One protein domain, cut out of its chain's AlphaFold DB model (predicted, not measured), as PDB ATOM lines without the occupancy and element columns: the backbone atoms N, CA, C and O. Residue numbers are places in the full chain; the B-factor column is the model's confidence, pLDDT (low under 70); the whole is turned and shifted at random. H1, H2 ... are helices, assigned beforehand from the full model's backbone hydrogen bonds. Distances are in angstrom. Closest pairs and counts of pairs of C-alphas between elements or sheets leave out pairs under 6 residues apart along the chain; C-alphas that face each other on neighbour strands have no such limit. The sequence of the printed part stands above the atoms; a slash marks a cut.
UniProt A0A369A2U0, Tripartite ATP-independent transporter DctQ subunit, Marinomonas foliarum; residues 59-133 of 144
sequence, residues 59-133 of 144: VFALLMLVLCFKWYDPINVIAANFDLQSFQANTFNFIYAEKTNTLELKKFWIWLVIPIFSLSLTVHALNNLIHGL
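This is residues 59 to 133 of the 144 residues of the protein "Tripartite ATP-independent transporter DctQ subunit" of Marinomonas foliarum (UniProt A0A369A2U0). Two long helices, H1 and H5, lie side by side in a narrow V, touching where H1 begins and spreading apart toward H1's end. Across the open end, the short helices H2 and H3 and the unnamed stretch of residues 92 to 106 lead round to H4 and H5, and residues 127 to 133 stick out at the far end. The printed part has 75 residues with five named helices, H1 to H5 in chain order, and no named strand; its class is all helix. It is loose, with a radius of gyration of the C-alphas of 15.6 A, and flat, spanning 49 by 31 by 16 A.

H1, residues 59 to 72, begins with C-alpha 59 at (71.216, 95.218, 171.089) and is 20.0 A long. H2 holds residues 74 to 79, H3 residues 84 to 91, and H4 residues 107 to 111. H5, residues 113 to 131, is 26.9 A long and ends with C-alpha 131 at (61.262, 82.414, 176.578).

H1 and H5 touch at a shallow tilt of 27 degrees, opposite ways; their closest C-alphas, of Ala 61 and Thr 122, are 5.1 A apart. H1 and H2 meet only through their link. H2 and H3 touch about perpendicular, at 77 degrees, with the C-alphas of Val 77 and Phe 87 closest at 6.1 A. H4 touches no helix; it is only just apart from H1, at 8.4 A, and meets H5 only through their link. In H1, H2, H3, H4 and H5 every O i to N i+4 pair is within hydrogen-bond range.

The C-alphas farthest apart, of Thr 102 and Leu 133, are 50.3 A apart. The printed part has no cut. The link from H3 to H4, 15 residues, is long; the others are tight. The mean pLDDT of the printed part is 91.2, and residues 132 to 133 are under 70.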
ATOM      1  N   VAL A  59      70.728  93.906 171.544       94.69
ATOM      2  CA  VAL A  59      71.216  95.218 171.089       94.69
ATOM      3  C   VAL A  59      72.504  95.060 170.288       94.69
ATOM      4  O   VAL A  59      72.610  95.599 169.189       94.69
ATOM      5  N   PHE A  60      73.462  94.278 170.789       93.12
ATOM      6  CA  PHE A  60      74.701  93.991 170.070       93.12
ATOM      7  C   PHE A  60      74.441  93.315 168.711       93.12
ATOM      8  O   PHE A  60      75.026  93.711 167.702       93.12
ATOM      9  N   ALA A  61      73.520  92.349 168.661       92.56
ATOM     10  CA  ALA A  61      73.139  91.652 167.435       92.56
ATOM     11  C   ALA A  61      72.544  92.598 166.381       92.56
ATOM     12  O   ALA A  61      72.943  92.564 165.217       92.56
ATOM     13  N   LEU A  62      71.631  93.480 166.803       95.88
ATOM     14  CA  LEU A  62      70.995  94.470 165.936       95.88
ATOM     15  C   LEU A  62      71.991  95.522 165.445       95.88
ATOM     16  O   LEU A  62      71.962  95.892 164.273       95.88
ATOM     17  N   LEU A  63      72.904  95.979 166.308       96.75
ATOM     18  CA  LEU A  63      73.974  96.894 165.908       96.75
ATOM     19  C   LEU A  63      74.873  96.260 164.843       96.75
ATOM     20  O   LEU A  63      75.175  96.913 163.845       96.75
ATOM     21  N   MET A  64      75.245  94.988 165.011       95.06
ATOM     22  CA  MET A  64      75.981  94.241 163.987       95.06
ATOM     23  C   MET A  64      75.204  94.177 162.664       95.06
ATOM     24  O   MET A  64      75.785  94.477 161.622       95.06
ATOM     25  N   LEU A  65      73.894  93.899 162.686       95.56
ATOM     26  CA  LEU A  65      73.070  93.866 161.468       95.56
ATOM     27  C   LEU A  65      73.034  95.220 160.762       95.56
ATOM     28  O   LEU A  65      73.184  95.284 159.543       95.56
ATOM     29  N   VAL A  66      72.860  96.305 161.518       96.94
ATOM     30  CA  VAL A  66      72.838  97.667 160.969       96.94
ATOM     31  C   VAL A  66      74.188  98.025 160.351       96.94
ATOM     32  O   VAL A  66      74.226  98.619 159.274       96.94
ATOM     33  N   LEU A  67      75.297  97.651 160.995       96.00
ATOM     34  CA  LEU A  67      76.633  97.854 160.441       96.00
ATOM     35  C   LEU A  67      76.840  97.031 159.167       96.00
ATOM     36  O   LEU A  67      77.310  97.586 158.180       96.00
ATOM     37  N   CYS A  68      76.422  95.762 159.138       95.75
ATOM     38  CA  CYS A  68      76.451  94.943 157.925       95.75
ATOM     39  C   CYS A  68      75.621  95.564 156.798       95.75
ATOM     40  O   CYS A  68      76.079  95.615 155.660       95.75
ATOM     41  N   PHE A  69      74.428  96.073 157.107       95.44
ATOM     42  CA  PHE A  69      73.564  96.719 156.125       95.44
ATOM     43  C   PHE A  69      74.204  97.988 155.555       95.44
ATOM     44  O   PHE A  69      74.217  98.170 154.342       95.44
ATOM     45  N   LYS A  70      74.796  98.834 156.407       94.38
ATOM     46  CA  LYS A  70      75.552 100.018 155.965       94.38
ATOM     47  C   LYS A  70      76.808  99.660 155.177       94.38
ATOM     48  O   LYS A  70      77.186 100.400 154.280       94.38
ATOM     49  N   TRP A  71      77.460  98.554 155.521       94.00
ATOM     50  CA  TRP A  71      78.705  98.143 154.884       94.00
ATOM     51  C   TRP A  71      78.485  97.536 153.497       94.00
ATOM     52  O   TRP A  71      79.225  97.861 152.572       94.00
ATOM     53  N   TYR A  72      77.454  96.701 153.330       94.12
ATOM     54  CA  TYR A  72      77.068  96.157 152.022       94.12
ATOM     55  C   TYR A  72      76.282  97.164 151.175       94.12
ATOM     56  O   TYR A  72      76.346  97.106 149.954       94.12
ATOM     57  N   ASP A  73      75.565  98.091 151.810       94.12
ATOM     58  CA  ASP A  73      74.806  99.161 151.158       94.12
ATOM     59  C   ASP A  73      73.922  98.680 149.981       94.12
ATOM     60  O   ASP A  73      74.048  99.140 148.840       94.12
ATOM     61  N   PRO A  74      73.002  97.727 150.232       92.38
ATOM     62  CA  PRO A  74      72.206  97.121 149.167       92.38
ATOM     63  C   PRO A  74      71.273  98.125 148.476       92.38
ATOM     64  O   PRO A  74      70.918  97.929 147.316       92.38
ATOM     65  N   ILE A  75      70.883  99.206 149.162       93.31
ATOM     66  CA  ILE A  75      69.991 100.238 148.615       93.31
ATOM     67  C   ILE A  75      70.671 100.946 147.445       93.31
ATOM     68  O   ILE A  75      70.087 101.043 146.366       93.31
ATOM     69  N   ASN A  76      71.914 101.396 147.630       92.38
ATOM     70  CA  ASN A  76      72.640 102.097 146.576       92.38
ATOM     71  C   ASN A  76      73.075 101.154 145.445       92.38
ATOM     72  O   ASN A  76      73.118 101.581 144.293       92.38
ATOM     73  N   VAL A  77      73.323  99.867 145.724       92.88
ATOM     74  CA  VAL A  77      73.572  98.861 144.670       92.88
ATOM     75  C   VAL A  77      72.354  98.703 143.755       92.88
ATOM     76  O   VAL A  77      72.500  98.668 142.531       92.88
ATOM     77  N   ILE A  78      71.151  98.637 144.331       93.12
ATOM     78  CA  ILE A  78      69.900  98.545 143.565       93.12
ATOM     79  C   ILE A  78      69.636  99.852 142.810       93.12
ATOM     80  O   ILE A  78      69.286  99.811 141.632       93.12
ATOM     81  N   ALA A  79      69.854 101.009 143.444       91.50
ATOM     82  CA  ALA A  79      69.695 102.316 142.801       91.50
ATOM     83  C   ALA A  79      70.661 102.518 141.618       91.50
ATOM     84  O   ALA A  79      70.301 103.147 140.625       91.50
ATOM     85  N   ALA A  80      71.860 101.933 141.690       91.50
ATOM     86  CA  ALA A  80      72.827 101.898 140.598       91.50
ATOM     87  C   ALA A  80      72.509 100.834 139.525       91.50
ATOM     88  O   ALA A  80      73.338 100.594 138.652       91.50
ATOM     89  N   ASN A  81      71.345 100.170 139.571       91.50
ATOM     90  CA  ASN A  81      70.968  99.074 138.666       91.50
ATOM     91  C   ASN A  81      72.028  97.959 138.582       91.50
ATOM     92  O   ASN A  81      72.278  97.413 137.510       91.50
ATOM     93  N   PHE A  82      72.658  97.622 139.712       89.62
ATOM     94  CA  PHE A  82      73.751  96.643 139.798       89.62
ATOM     95  C   PHE A  82      75.022  97.008 139.006       89.62
ATOM     96  O   PHE A  82      75.917  96.168 138.869       89.62
ATOM     97  N   ASP A  83      75.166  98.255 138.547       93.06
ATOM     98  CA  ASP A  83      76.434  98.757 138.020       93.06
ATOM     99  C   ASP A  83      77.401  99.063 139.173       93.06
ATOM    100  O   ASP A  83      77.365 100.118 139.816       93.06
ATOM    101  N   LEU A  84      78.297  98.107 139.429       90.44
ATOM    102  CA  LEU A  84      79.288  98.200 140.496       90.44
ATOM    103  C   LEU A  84      80.257  99.370 140.302       90.44
ATOM    104  O   LEU A  84      80.799  99.851 141.297       90.44
ATOM    105  N   GLN A  85      80.505  99.814 139.067       90.56
ATOM    106  CA  GLN A  85      81.436 100.906 138.799       90.56
ATOM    107  C   GLN A  85      80.802 102.253 139.154       90.56
ATOM    108  O   GLN A  85      81.411 103.045 139.875       90.56
ATOM    109  N   SER A  86      79.546 102.464 138.750       90.19
ATOM    110  CA  SER A  86      78.752 103.624 139.172       90.19
ATOM    111  C   SER A  86      78.521 103.645 140.686       90.19
ATOM    112  O   SER A  86      78.634 104.699 141.309       90.19
ATOM    113  N   PHE A  87      78.257 102.492 141.308       92.75
ATOM    114  CA  PHE A  87      78.149 102.385 142.765       92.75
ATOM    115  C   PHE A  87      79.432 102.858 143.461       92.75
ATOM    116  O   PHE A  87      79.372 103.764 144.287       92.75
ATOM    117  N   GLN A  88      80.591 102.314 143.079       93.06
ATOM    118  CA  GLN A  88      81.887 102.685 143.662       93.06
ATOM    119  C   GLN A  88      82.198 104.175 143.500       93.06
ATOM    120  O   GLN A  88      82.686 104.798 144.438       93.06
ATOM    121  N   ALA A  89      81.904 104.751 142.332       91.81
ATOM    122  CA  ALA A  89      82.149 106.166 142.065       91.81
ATOM    123  C   ALA A  89      81.288 107.093 142.940       91.81
ATOM    124  O   ALA A  89      81.753 108.154 143.350       91.81
ATOM    125  N   ASN A  90      80.051 106.690 143.242       91.12
ATOM    126  CA  ASN A  90      79.106 107.503 144.008       91.12
ATOM    127  C   ASN A  90      79.236 107.317 145.527       91.12
ATOM    128  O   ASN A  90      79.042 108.272 146.277       91.12
ATOM    129  N   THR A  91      79.535 106.101 145.995       90.88
ATOM    130  CA  THR A  91      79.548 105.761 147.431       90.88
ATOM    131  C   THR A  91      80.951 105.612 148.013       90.88
ATOM    132  O   THR A  91      81.089 105.526 149.232       90.88
ATOM    133  N   PHE A  92      81.991 105.557 147.169       91.94
ATOM    134  CA  PHE A  92      83.363 105.197 147.550       91.94
ATOM    135  C   PHE A  92      83.461 103.847 148.285       91.94
ATOM    136  O   PHE A  92      84.418 103.593 149.018       91.94
ATOM    137  N   ASN A  93      82.473 102.967 148.097       92.38
ATOM    138  CA  ASN A  93      82.439 101.646 148.705       92.38
ATOM    139  C   ASN A  93      82.946 100.582 147.716       92.38
ATOM    140  O   ASN A  93      82.331 100.322 146.682       92.38
ATOM    141  N   PHE A  94      84.061  99.935 148.061       93.56
ATOM    142  CA  PHE A  94      84.767  98.974 147.204       93.56
ATOM    143  C   PHE A  94      84.523  97.503 147.572       93.56
ATOM    144  O   PHE A  94      85.152  96.613 146.994       93.56
ATOM    145  N   ILE A  95      83.573  97.219 148.472       92.94
ATOM    146  CA  ILE A  95      83.304  95.865 148.985       92.94
ATOM    147  C   ILE A  95      83.113  94.812 147.880       92.94
ATOM    148  O   ILE A  95      83.598  93.687 147.999       92.94
ATOM    149  N   TYR A  96      82.466  95.174 146.768       92.25
ATOM    150  CA  TYR A  96      82.173  94.264 145.651       92.25
ATOM    151  C   TYR A  96      83.277  94.167 144.586       92.25
ATOM    152  O   TYR A  96      83.188  93.318 143.688       92.25
ATOM    153  N   ALA A  97      84.285  95.037 144.660       91.62
ATOM    154  CA  ALA A  97      85.368  95.148 143.685       91.62
ATOM    155  C   ALA A  97      86.648  94.461 144.164       91.62
ATOM    156  O   ALA A  97      87.389  93.898 143.358       91.62
ATOM    157  N   GLU A  98      86.893  94.488 145.475       90.44
ATOM    158  CA  GLU A  98      88.098  93.917 146.056       90.44
ATOM    159  C   GLU A  98      88.172  92.403 145.851       90.44
ATOM    160  O   GLU A  98      87.267  91.643 146.215       90.44
ATOM    161  N   LYS A  99      89.305  91.965 145.301       92.44
ATOM    162  CA  LYS A  99      89.658  90.558 145.136       92.44
ATOM    163  C   LYS A  99      90.639  90.111 146.213       92.44
ATOM    164  O   LYS A  99      91.331  90.930 146.817       92.44
ATOM    165  N   THR A 100      90.687  88.812 146.464       91.31
ATOM    166  CA  THR A 100      91.698  88.219 147.326       91.31
ATOM    167  C   THR A 100      93.040  88.059 146.607       91.31
ATOM    168  O   THR A 100      93.121  88.222 145.390       91.31
ATOM    169  N   ASN A 101      94.103  87.783 147.369       88.69
ATOM    170  CA  ASN A 101      95.477  87.881 146.877       88.69
ATOM    171  C   ASN A 101      95.851  86.750 145.915       88.69
ATOM    172  O   ASN A 101      96.453  87.018 144.882       88.69
ATOM    173  N   THR A 102      95.526  85.498 146.256       89.75
ATOM    174  CA  THR A 102      95.950  84.331 145.460       89.75
ATOM    175  C   THR A 102      94.802  83.630 144.743       89.75
ATOM    176  O   THR A 102      94.999  83.112 143.650       89.75
ATOM    177  N   LEU A 103      93.599  83.630 145.324       87.00
ATOM    178  CA  LEU A 103      92.417  82.982 144.738       87.00
ATOM    179  C   LEU A 103      91.662  83.876 143.741       87.00
ATOM    180  O   LEU A 103      90.763  83.395 143.057       87.00
ATOM    181  N   GLU A 104      91.975  85.176 143.704       89.31
ATOM    182  CA  GLU A 104      91.268  86.208 142.929       89.31
ATOM    183  C   GLU A 104      89.740  86.255 143.152       89.31
ATOM    184  O   GLU A 104      88.991  86.858 142.375       89.31
ATOM    185  N   LEU A 105      89.258  85.651 144.240       91.50
ATOM    186  CA  LEU A 105      87.847  85.653 144.607       91.50
ATOM    187  C   LEU A 105      87.453  87.029 145.125       91.50
ATOM    188  O   LEU A 105      88.243  87.718 145.762       91.50
ATOM    189  N   LYS A 106      86.209  87.447 144.898       92.88
ATOM    190  CA  LYS A 106      85.728  88.707 145.473       92.88
ATOM    191  C   LYS A 106      85.585  88.569 146.991       92.88
ATOM    192  O   LYS A 106      84.886  87.668 147.459       92.88
ATOM    193  N   LYS A 107      86.195  89.479 147.759       92.44
ATOM    194  CA  LYS A 107      86.227  89.421 149.235       92.44
ATOM    195  C   LYS A 107      84.839  89.424 149.866       92.44
ATOM    196  O   LYS A 107      84.646  88.789 150.901       92.44
ATOM    197  N   PHE A 108      83.861  90.069 149.220       93.06
ATOM    198  CA  PHE A 108      82.496  90.126 149.742       93.06
ATOM    199  C   PHE A 108      81.895  88.737 149.995       93.06
ATOM    200  O   PHE A 108      81.100  88.607 150.922       93.06
ATOM    201  N   TRP A 109      82.280  87.710 149.219       92.88
ATOM    202  CA  TRP A 109      81.818  86.335 149.428       92.88
ATOM    203  C   TRP A 109      82.279  85.783 150.769       92.88
ATOM    204  O   TRP A 109      81.500  85.164 151.480       92.88
ATOM    205  N   ILE A 110      83.533  86.045 151.135       92.94
ATOM    206  CA  ILE A 110      84.109  85.587 152.400       92.94
ATOM    207  C   ILE A 110      83.446  86.320 153.564       92.94
ATOM    208  O   ILE A 110      83.135  85.704 154.581       92.94
ATOM    209  N   TRP A 111      83.177  87.616 153.403       93.94
ATOM    210  CA  TRP A 111      82.559  88.448 154.435       93.94
ATOM    211  C   TRP A 111      81.072  88.178 154.674       93.94
ATOM    212  O   TRP A 111      80.571  88.586 155.722       93.94
ATOM    213  N   LEU A 112      80.383  87.419 153.806       94.50
ATOM    214  CA  LEU A 112      78.978  87.027 154.023       94.50
ATOM    215  C   LEU A 112      78.764  86.257 155.329       94.50
ATOM    216  O   LEU A 112      77.656  86.260 155.868       94.50
ATOM    217  N   VAL A 113      79.819  85.653 155.877       94.94
ATOM    218  CA  VAL A 113      79.772  85.019 157.193       94.94
ATOM    219  C   VAL A 113      79.316  85.986 158.295       94.94
ATOM    220  O   VAL A 113      78.599  85.564 159.197       94.94
ATOM    221  N   ILE A 114      79.664  87.278 158.217       93.56
ATOM    222  CA  ILE A 114      79.339  88.259 159.264       93.56
ATOM    223  C   ILE A 114      77.834  88.592 159.270       93.56
ATOM    224  O   ILE A 114      77.222  88.449 160.330       93.56
ATOM    225  N   PRO A 115      77.186  88.951 158.138       94.38
ATOM    226  CA  PRO A 115      75.729  89.077 158.081       94.38
ATOM    227  C   PRO A 115      74.991  87.805 158.518       94.38
ATOM    228  O   PRO A 115      74.032  87.892 159.281       94.38
ATOM    229  N   ILE A 116      75.449  86.623 158.084       93.75
ATOM    230  CA  ILE A 116      74.834  85.337 158.461       93.75
ATOM    231  C   ILE A 116      74.917  85.122 159.976       93.75
ATOM    232  O   ILE A 116      73.916  84.798 160.619       93.75
ATOM    233  N   PHE A 117      76.096  85.344 160.558       93.38
ATOM    234  CA  PHE A 117      76.314  85.261 161.997       93.38
ATOM    235  C   PHE A 117      75.429  86.253 162.757       93.38
ATOM    236  O   PHE A 117      74.759  85.875 163.713       93.38
ATOM    237  N   SER A 118      75.374  87.506 162.307       93.50
ATOM    238  CA  SER A 118      74.586  88.560 162.942       93.50
ATOM    239  C   SER A 118      73.076  88.281 162.894       93.50
ATOM    240  O   SER A 118      72.379  88.504 163.886       93.50
ATOM    241  N   LEU A 119      72.571  87.717 161.790       93.62
ATOM    242  CA  LEU A 119      71.184  87.253 161.682       93.62
ATOM    243  C   LEU A 119      70.903  86.113 162.662       93.62
ATOM    244  O   LEU A 119      69.940  86.178 163.425       93.62
ATOM    245  N   SER A 120      71.756  85.088 162.681       92.12
ATOM    246  CA  SER A 120      71.581  83.949 163.585       92.12
ATOM    247  C   SER A 120      71.657  84.382 165.053       92.12
ATOM    248  O   SER A 120      70.831  83.950 165.857       92.12
ATOM    249  N   LEU A 121      72.569  85.296 165.391       90.19
ATOM    250  CA  LEU A 121      72.680  85.902 166.714       90.19
ATOM    251  C   LEU A 121      71.401  86.644 167.117       90.19
ATOM    252  O   LEU A 121      70.920  86.474 168.235       90.19
ATOM    253  N   THR A 122      70.824  87.421 166.198       92.38
ATOM    254  CA  THR A 122      69.572  88.155 166.433       92.38
ATOM    255  C   THR A 122      68.415  87.199 166.713       92.38
ATOM    256  O   THR A 122      67.667  87.408 167.666       92.38
ATOM    257  N   VAL A 123      68.297  86.112 165.941       91.38
ATOM    258  CA  VAL A 123      67.270  85.076 166.154       91.38
ATOM    259  C   VAL A 123      67.425  84.416 167.526       91.38
ATOM    260  O   VAL A 123      66.439  84.261 168.244       91.38
ATOM    261  N   HIS A 124      68.647  84.057 167.925       87.44
ATOM    262  CA  HIS A 124      68.896  83.454 169.237       87.44
ATOM    263  C   HIS A 124      68.611  84.419 170.390       87.44
ATOM    264  O   HIS A 124      67.949  84.035 171.351       87.44
ATOM    265  N   ALA A 125      69.050  85.673 170.279       87.38
ATOM    266  CA  ALA A 125      68.803  86.692 171.294       87.38
ATOM    267  C   ALA A 125      67.303  86.984 171.460       87.38
ATOM    268  O   ALA A 125      66.808  87.073 172.582       87.38
ATOM    269  N   LEU A 126      66.562  87.058 170.350       90.06
ATOM    270  CA  LEU A 126      65.113  87.234 170.374       90.06
ATOM    271  C   LEU A 126      64.410  86.032 171.016       90.06
ATOM    272  O   LEU A 126      63.535  86.212 171.858       90.06
ATOM    273  N   ASN A 127      64.821  84.810 170.661       88.88
ATOM    274  CA  ASN A 127      64.268  83.593 171.246       88.88
ATOM    275  C   ASN A 127      64.475  83.541 172.767       88.88
ATOM    276  O   ASN A 127      63.543  83.200 173.492       88.88
ATOM    277  N   ASN A 128      65.668  83.907 173.246       83.25
ATOM    278  CA  ASN A 128      65.974  83.956 174.676       83.25
ATOM    279  C   ASN A 128      65.126  85.007 175.399       83.25
ATOM    280  O   ASN A 128      64.575  84.719 176.457       83.25
ATOM    281  N   LEU A 129      64.951  86.190 174.802       83.75
ATOM    282  CA  LEU A 129      64.129  87.245 175.389       83.75
ATOM    283  C   LEU A 129      62.649  86.843 175.488       83.75
ATOM    284  O   LEU A 129      62.008  87.170 176.480       83.75
ATOM    285  N   ILE A 130      62.116  86.121 174.494       85.62
ATOM    286  CA  ILE A 130      60.729  85.626 174.505       85.62
ATOM    287  C   ILE A 130      60.540  84.543 175.578       85.62
ATOM    288  O   ILE A 130      59.639  84.660 176.402       85.62
ATOM    289  N   HIS A 131      61.401  83.520 175.617       77.62
ATOM    290  CA  HIS A 131      61.262  82.414 176.578       77.62
ATOM    291  C   HIS A 131      61.629  82.827 178.012       77.62
ATOM    292  O   HIS A 131      61.060  82.311 178.966       77.62
ATOM    293  N   GLY A 132      62.510  83.815 178.197       68.25
ATOM    294  CA  GLY A 132      62.803  84.402 179.511       68.25
ATOM    295  C   GLY A 132      61.636  85.197 180.124       68.25
ATOM    296  O   GLY A 132      61.740  85.684 181.255       68.25
ATOM    297  N   LEU A 133      60.534  85.373 179.385       58.09
ATOM    298  CA  LEU A 133      59.288  85.979 179.859       58.09
ATOM    299  C   LEU A 133      58.227  84.944 180.247       58.09
ATOM    300  O   LEU A 133      57.260  85.330 180.904       58.09
TER     301      LEU A 133